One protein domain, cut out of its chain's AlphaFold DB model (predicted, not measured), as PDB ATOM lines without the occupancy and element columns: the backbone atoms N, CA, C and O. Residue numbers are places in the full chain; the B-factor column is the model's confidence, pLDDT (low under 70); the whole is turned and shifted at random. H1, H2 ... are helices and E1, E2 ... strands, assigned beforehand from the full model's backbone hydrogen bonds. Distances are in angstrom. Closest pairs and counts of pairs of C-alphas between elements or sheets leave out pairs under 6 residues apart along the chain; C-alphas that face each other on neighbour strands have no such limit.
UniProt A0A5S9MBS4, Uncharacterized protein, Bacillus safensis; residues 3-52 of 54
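This is residues 3 to 52 of the 54 residues of an uncharacterized protein of Bacillus safensis (UniProt A0A5S9MBS4). A small antiparallel sheet of three short strands, from which the chain swings out in a wide arc between E1 and E2; the arc holds H1 off one face of the sheet and the short H2 at the far end from the turn of the E2-E3 hairpin. Residues 12 to 13 pair back onto E1, and residues 25 to 30 stand free. The 50 printed residues run E1, H1, H2, E2, E3, with sheet order E1 - E2 - E3, class mixed, helices and strands, and under half of the residues in named elements. The whole is compact, with a radius of gyration of the C-alphas of 10.7 A and spans of 31 by 24 by 17 A.

E1, residues 3 to 5, is an edge strand, antiparallel at 161 degrees to the inner strand E2, residues 40 to 43; N 3 and O 42 are 2.8 A apart, within hydrogen-bond range. Residues 3 to 4 of E1 also pair, antiparallel, with residues 12 to 13. H1, residues 17 to 25, is only just not on the sheet, with 4 pairs of C-alphas within 10 A. H2, residues 29 to 32, is not on the sheet and is apart from H1. E2 and the other edge strand, E3, residues 49 to 51, form a hairpin, antiparallel at 168 degrees, with N 41 and O 50 2.9 A apart. Every O i to N i+4 pair in H1 is within hydrogen-bond range; H2 is too short for such a pair.

E1 begins at C-alpha 3, (-7.024, -55.203, -23.474), and measures 6.3 A. H1 measures 12.1 A and H2 5.3 A. E2 measures 9.9 A. E3 measures 5.9 A and ends at C-alpha 51, (-6.063, -43.533, -26.549).

The C-alphas farthest apart, those of Asp 30 and Gly 45, are 31.3 A apart. The printed part has no cut, and the link from E1 to H1, 11 residues, is long. The mean pLDDT of the printed part is 86.5, and residue 37 is under 70.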
ATOM      1  N   VAL A   3      -8.413 -55.178 -23.940       92.44
ATOM      2  CA  VAL A   3      -7.024 -55.203 -23.474       92.44
ATOM      3  C   VAL A   3      -6.637 -53.797 -23.050       92.44
ATOM      4  O   VAL A   3      -6.816 -52.844 -23.802       92.44
ATOM      5  N   TYR A   4      -6.137 -53.658 -21.828       92.50
ATOM      6  CA  TYR A   4      -5.537 -52.417 -21.362       92.50
ATOM      7  C   TYR A   4      -4.024 -52.477 -21.537       92.50
ATOM      8  O   TYR A   4      -3.362 -53.293 -20.895       92.50
ATOM      9  N   ASN A   5      -3.491 -51.586 -22.366       90.56
ATOM     10  CA  ASN A   5      -2.063 -51.358 -22.524       90.56
ATOM     11  C   ASN A   5      -1.684 -50.148 -21.664       90.56
ATOM     12  O   ASN A   5      -1.971 -49.002 -22.016       90.56
ATOM     13  N   GLY A   6      -1.109 -50.416 -20.491       89.25
ATOM     14  CA  GLY A   6      -0.695 -49.387 -19.540       89.25
ATOM     15  C   GLY A   6       0.712 -48.839 -19.808       89.25
ATOM     16  O   GLY A   6       1.452 -49.378 -20.625       89.25
ATOM     17  N   PRO A   7       1.127 -47.789 -19.076       86.75
ATOM     18  CA  PRO A   7       2.412 -47.131 -19.307       86.75
ATOM     19  C   PRO A   7       3.640 -47.957 -18.877       86.75
ATOM     20  O   PRO A   7       4.735 -47.704 -19.372       86.75
ATOM     21  N   VAL A   8       3.497 -48.899 -17.939       78.19
ATOM     22  CA  VAL A   8       4.647 -49.595 -17.314       78.19
ATOM     23  C   VAL A   8       4.418 -51.086 -17.070       78.19
ATOM     24  O   VAL A   8       5.376 -51.825 -16.860       78.19
ATOM     25  N   GLU A   9       3.163 -51.521 -17.037       77.56
ATOM     26  CA  GLU A   9       2.785 -52.891 -16.691       77.56
ATOM     27  C   GLU A   9       2.529 -53.716 -17.952       77.56
ATOM     28  O   GLU A   9       2.253 -53.171 -19.021       77.56
ATOM     29  N   GLU A  10       2.606 -55.041 -17.811       87.00
ATOM     30  CA  GLU A  10       2.155 -55.965 -18.851       87.00
ATOM     31  C   GLU A  10       0.672 -55.716 -19.189       87.00
ATOM     32  O   GLU A  10      -0.098 -55.323 -18.302       87.00
ATOM     33  N   PRO A  11       0.247 -55.961 -20.443       90.25
ATOM     34  CA  PRO A  11      -1.141 -55.787 -20.843       90.25
ATOM     35  C   PRO A  11      -2.115 -56.566 -19.956       90.25
ATOM     36  O   PRO A  11      -1.883 -57.727 -19.607       90.25
ATOM     37  N   ILE A  12      -3.236 -55.931 -19.612       92.31
ATOM     38  CA  ILE A  12      -4.286 -56.543 -18.792       92.31
ATOM     39  C   ILE A  12      -5.460 -56.924 -19.686       92.31
ATOM     40  O   ILE A  12      -6.138 -56.060 -20.245       92.31
ATOM     41  N   GLU A  13      -5.732 -58.222 -19.778       94.25
ATOM     42  CA  GLU A  13      -6.879 -58.760 -20.505       94.25
ATOM     43  C   GLU A  13      -8.155 -58.731 -19.655       94.25
ATOM     44  O   GLU A  13      -8.165 -59.127 -18.489       94.25
ATOM     45  N   ASN A  14      -9.254 -58.298 -20.272       93.38
ATOM     46  CA  ASN A  14     -10.584 -58.135 -19.682       93.38
ATOM     47  C   ASN A  14     -10.548 -57.454 -18.300       93.38
ATOM     48  O   ASN A  14     -10.997 -58.044 -17.309       93.38
ATOM     49  N   PRO A  15     -10.019 -56.216 -18.212       92.88
ATOM     50  CA  PRO A  15      -9.922 -55.500 -16.950       92.88
ATOM     51  C   PRO A  15     -11.306 -55.332 -16.315       92.88
ATOM     52  O   PRO A  15     -12.298 -55.044 -16.987       92.88
ATOM     53  N   GLY A  16     -11.371 -55.509 -14.996       94.31
ATOM     54  CA  GLY A  16     -12.612 -55.345 -14.243       94.31
ATOM     55  C   GLY A  16     -13.107 -53.897 -14.249       94.31
ATOM     56  O   GLY A  16     -12.328 -52.954 -14.376       94.31
ATOM     57  N   GLU A  17     -14.409 -53.703 -14.042       93.62
ATOM     58  CA  GLU A  17     -15.036 -52.373 -14.051       93.62
ATOM     59  C   GLU A  17     -14.391 -51.396 -13.050       93.62
ATOM     60  O   GLU A  17     -14.163 -50.231 -13.377       93.62
ATOM     61  N   GLU A  18     -14.067 -51.859 -11.840       94.94
ATOM     62  CA  GLU A  18     -13.403 -51.030 -10.823       94.94
ATOM     63  C   GLU A  18     -12.010 -50.576 -11.264       94.94
ATOM     64  O   GLU A  18     -11.650 -49.420 -11.055       94.94
ATOM     65  N   PHE A  19     -11.256 -51.452 -11.933       92.50
ATOM     66  CA  PHE A  19      -9.948 -51.107 -12.484       92.50
ATOM     67  C   PHE A  19     -10.083 -50.022 -13.551       92.50
ATOM     68  O   PHE A  19      -9.390 -49.010 -13.499       92.50
ATOM     69  N   ILE A  20     -11.026 -50.197 -14.479       91.19
ATOM     70  CA  ILE A  20     -11.284 -49.223 -15.543       91.19
ATOM     71  C   ILE A  20     -11.631 -47.857 -14.932       91.19
ATOM     72  O   ILE A  20     -11.028 -46.848 -15.295       91.19
ATOM     73  N   LYS A  21     -12.541 -47.810 -13.949       92.44
ATOM     74  CA  LYS A  21     -12.881 -46.565 -13.238       92.44
ATOM     75  C   LYS A  21     -11.666 -45.943 -12.551       92.44
ATOM     76  O   LYS A  21     -11.495 -44.730 -12.635       92.44
ATOM     77  N   ASN A  22     -10.818 -46.750 -11.917       92.06
ATOM     78  CA  ASN A  22      -9.590 -46.269 -11.292       92.06
ATOM     79  C   ASN A  22      -8.669 -45.584 -12.313       92.06
ATOM     80  O   ASN A  22      -8.183 -44.487 -12.046       92.06
ATOM     81  N   ILE A  23      -8.497 -46.181 -13.500       90.81
ATOM     82  CA  ILE A  23      -7.719 -45.588 -14.598       90.81
ATOM     83  C   ILE A  23      -8.268 -44.212 -14.996       90.81
ATOM     84  O   ILE A  23      -7.499 -43.261 -15.100       90.81
ATOM     85  N   PHE A  24      -9.584 -44.081 -15.178       87.06
ATOM     86  CA  PHE A  24     -10.190 -42.826 -15.640       87.06
ATOM     87  C   PHE A  24     -10.271 -41.724 -14.581       87.06
ATOM     88  O   PHE A  24     -10.156 -40.548 -14.923       87.06
ATOM     89  N   PHE A  25     -10.546 -42.078 -13.325       90.12
ATOM     90  CA  PHE A  25     -10.919 -41.097 -12.300       90.12
ATOM     91  C   PHE A  25      -9.848 -40.869 -11.239       90.12
ATOM     92  O   PHE A  25      -9.882 -39.836 -10.573       90.12
ATOM     93  N   GLU A  26      -8.922 -41.811 -11.058       90.50
ATOM     94  CA  GLU A  26      -7.962 -41.765  -9.952       90.50
ATOM     95  C   GLU A  26      -6.505 -41.635 -10.408       90.50
ATOM     96  O   GLU A  26      -5.660 -41.259  -9.597       90.50
ATOM     97  N   LYS A  27      -6.184 -41.920 -11.677       88.38
ATOM     98  CA  LYS A  27      -4.825 -41.737 -12.206       88.38
ATOM     99  C   LYS A  27      -4.588 -40.299 -12.649       88.38
ATOM    100  O   LYS A  27      -5.430 -39.680 -13.295       88.38
ATOM    101  N   ASP A  28      -3.409 -39.787 -12.326       87.44
ATOM    102  CA  ASP A  28      -2.974 -38.436 -12.654       87.44
ATOM    103  C   ASP A  28      -1.849 -38.434 -13.701       87.44
ATOM    104  O   ASP A  28      -1.454 -39.467 -14.245       87.44
ATOM    105  N   ALA A  29      -1.323 -37.248 -14.004       86.44
ATOM    106  CA  ALA A  29      -0.256 -37.092 -14.984       86.44
ATOM    107  C   ALA A  29       1.015 -37.884 -14.630       86.44
ATOM    108  O   ALA A  29       1.753 -38.275 -15.534       86.44
ATOM    109  N   ASP A  30       1.291 -38.123 -13.346       87.81
ATOM    110  CA  ASP A  30       2.492 -38.843 -12.926       87.81
ATOM    111  C   ASP A  30       2.364 -40.344 -13.191       87.81
ATOM    112  O   ASP A  30       3.369 -40.993 -13.469       87.81
ATOM    113  N   TYR A  31       1.149 -40.897 -13.198       86.81
ATOM    114  CA  TYR A  31       0.897 -42.254 -13.690       86.81
ATOM    115  C   TYR A  31       1.251 -42.399 -15.176       86.81
ATOM    116  O   TYR A  31       2.012 -43.286 -15.561       86.81
ATOM    117  N   TRP A  32       0.749 -41.490 -16.014       84.88
ATOM    118  CA  TRP A  32       0.912 -41.585 -17.466       84.88
ATOM    119  C   TRP A  32       2.343 -41.296 -17.943       84.88
ATOM    120  O   TRP A  32       2.781 -41.853 -18.947       84.88
ATOM    121  N   LYS A  33       3.105 -40.463 -17.218       84.94
ATOM    122  CA  LYS A  33       4.491 -40.089 -17.576       84.94
ATOM    123  C   LYS A  33       5.514 -41.208 -17.394       84.94
ATOM    124  O   LYS A  33       6.672 -41.032 -17.765       84.94
ATOM    125  N   GLN A  34       5.125 -42.322 -16.782       85.19
ATOM    126  CA  GLN A  34       6.038 -43.434 -16.514       85.19
ATOM    127  C   GLN A  34       6.366 -44.255 -17.771       85.19
ATOM    128  O   GLN A  34       7.365 -44.969 -17.771       85.19
ATOM    129  N   GLY A  35       5.548 -44.145 -18.824       77.06
ATOM    130  CA  GLY A  35       5.682 -44.905 -20.068       77.06
ATOM    131  C   GLY A  35       6.083 -44.070 -21.283       77.06
ATOM    132  O   GLY A  35       6.412 -42.889 -21.173       77.06
ATOM    133  N   SER A  36       6.024 -44.684 -22.470       73.12
ATOM    134  CA  SER A  36       6.302 -44.014 -23.754       73.12
ATOM    135  C   SER A  36       5.229 -43.006 -24.180       73.12
ATOM    136  O   SER A  36       5.490 -42.196 -25.066       73.12
ATOM    137  N   GLY A  37       4.054 -43.031 -23.539       69.62
ATOM    138  CA  GLY A  37       2.902 -42.190 -23.880       69.62
ATOM    139  C   GLY A  37       1.840 -42.884 -24.738       69.62
ATOM    140  O   GLY A  37       0.863 -42.239 -25.102       69.62
ATOM    141  N   ASP A  38       1.991 -44.180 -25.021       76.56
ATOM    142  CA  ASP A  38       1.092 -44.942 -25.900       76.56
ATOM    143  C   ASP A  38       0.110 -45.835 -25.120       76.56
ATOM    144  O   ASP A  38      -0.121 -46.989 -25.478       76.56
ATOM    145  N   SER A  39      -0.454 -45.329 -24.019       88.06
ATOM    146  CA  SER A  39      -1.411 -46.109 -23.231       88.06
ATOM    147  C   SER A  39      -2.799 -46.107 -23.870       88.06
ATOM    148  O   SER A  39      -3.336 -45.050 -24.226       88.06
ATOM    149  N   CYS A  40      -3.426 -47.278 -23.969       89.88
ATOM    150  CA  CYS A  40      -4.733 -47.415 -24.606       89.88
ATOM    151  C   CYS A  40      -5.588 -48.546 -24.024       89.88
ATOM    152  O   CYS A  40      -5.094 -49.464 -23.368       89.88
ATOM    153  N   PHE A  41      -6.889 -48.482 -24.306       90.94
ATOM    154  CA  PHE A  41      -7.743 -49.666 -24.329       90.94
ATOM    155  C   PHE A  41      -7.967 -50.094 -25.779       90.94
ATOM    156  O   PHE A  41      -8.394 -49.287 -26.607       90.94
ATOM    157  N   GLU A  42      -7.714 -51.365 -26.055       90.81
ATOM    158  CA  GLU A  42      -7.971 -52.025 -27.329       90.81
ATOM    159  C   GLU A  42      -9.154 -52.983 -27.174       90.81
ATOM    160  O   GLU A  42      -9.280 -53.681 -26.162       90.81
ATOM    161  N   VAL A  43     -10.033 -53.020 -28.173       88.69
ATOM    162  CA  VAL A  43     -11.151 -53.962 -28.222       88.69
ATOM    163  C   VAL A  43     -10.871 -54.986 -29.316       88.69
ATOM    164  O   VAL A  43     -10.931 -54.688 -30.500       88.69
ATOM    165  N   GLU A  44     -10.567 -56.217 -28.918       83.06
ATOM    166  CA  GLU A  44     -10.309 -57.312 -29.852       83.06
ATOM    167  C   GLU A  44     -11.524 -57.547 -30.761       83.06
ATOM    168  O   GLU A  44     -12.634 -57.796 -30.273       83.06
ATOM    169  N   GLY A  45     -11.273 -57.527 -32.072       80.06
ATOM    170  CA  GLY A  45     -12.282 -57.686 -33.122       80.06
ATOM    171  C   GLY A  45     -12.753 -56.369 -33.739       80.06
ATOM    172  O   GLY A  45     -13.414 -56.411 -34.772       80.06
ATOM    173  N   GLU A  46     -12.368 -55.235 -33.154       81.25
ATOM    174  CA  GLU A  46     -12.672 -53.892 -33.643       81.25
ATOM    175  C   GLU A  46     -11.355 -53.147 -33.920       81.25
ATOM    176  O   GLU A  46     -10.427 -53.195 -33.116       81.25
ATOM    177  N   ASP A  47     -11.263 -52.405 -35.026       77.94
ATOM    178  CA  ASP A  47     -10.115 -51.521 -35.318       77.94
ATOM    179  C   ASP A  47     -10.210 -50.192 -34.522       77.94
ATOM    180  O   ASP A  47      -9.884 -49.110 -35.017       77.94
ATOM    181  N   GLU A  48     -10.717 -50.250 -33.287       79.81
ATOM    182  CA  GLU A  48     -11.034 -49.088 -32.454       79.81
ATOM    183  C   GLU A  48     -10.217 -49.087 -31.166       79.81
ATOM    184  O   GLU A  48     -10.286 -50.015 -30.356       79.81
ATOM    185  N   TRP A  49      -9.463 -48.007 -30.953       81.56
ATOM    186  CA  TRP A  49      -8.643 -47.809 -29.761       81.56
ATOM    187  C   TRP A  49      -9.082 -46.556 -29.012       81.56
ATOM    188  O   TRP A  49      -9.243 -45.482 -29.601       81.56
ATOM    189  N   LEU A  50      -9.206 -46.671 -27.691       84.06
ATOM    190  CA  LEU A  50      -9.327 -45.510 -26.820       84.06
ATOM    191  C   LEU A  50      -7.938 -45.125 -26.315       84.06
ATOM    192  O   LEU A  50      -7.360 -45.820 -25.482       84.06
ATOM    193  N   ILE A  51      -7.416 -44.017 -26.834       77.88
ATOM    194  CA  ILE A  51      -6.063 -43.533 -26.549       77.88
ATOM    195  C   ILE A  51      -6.113 -42.471 -25.448       77.88
ATOM    196  O   ILE A  51      -6.930 -41.545 -25.511       77.88
ATOM    197  N   PHE A  52      -5.217 -42.574 -24.465       73.69
ATOM    198  CA  PHE A  52      -5.028 -41.548 -23.439       73.69
ATOM    199  C   PHE A  52      -3.882 -40.618 -23.825       73.69
ATOM    200  O   PHE A  52      -2.730 -41.035 -23.891       73.69
TER     201      PHE A  52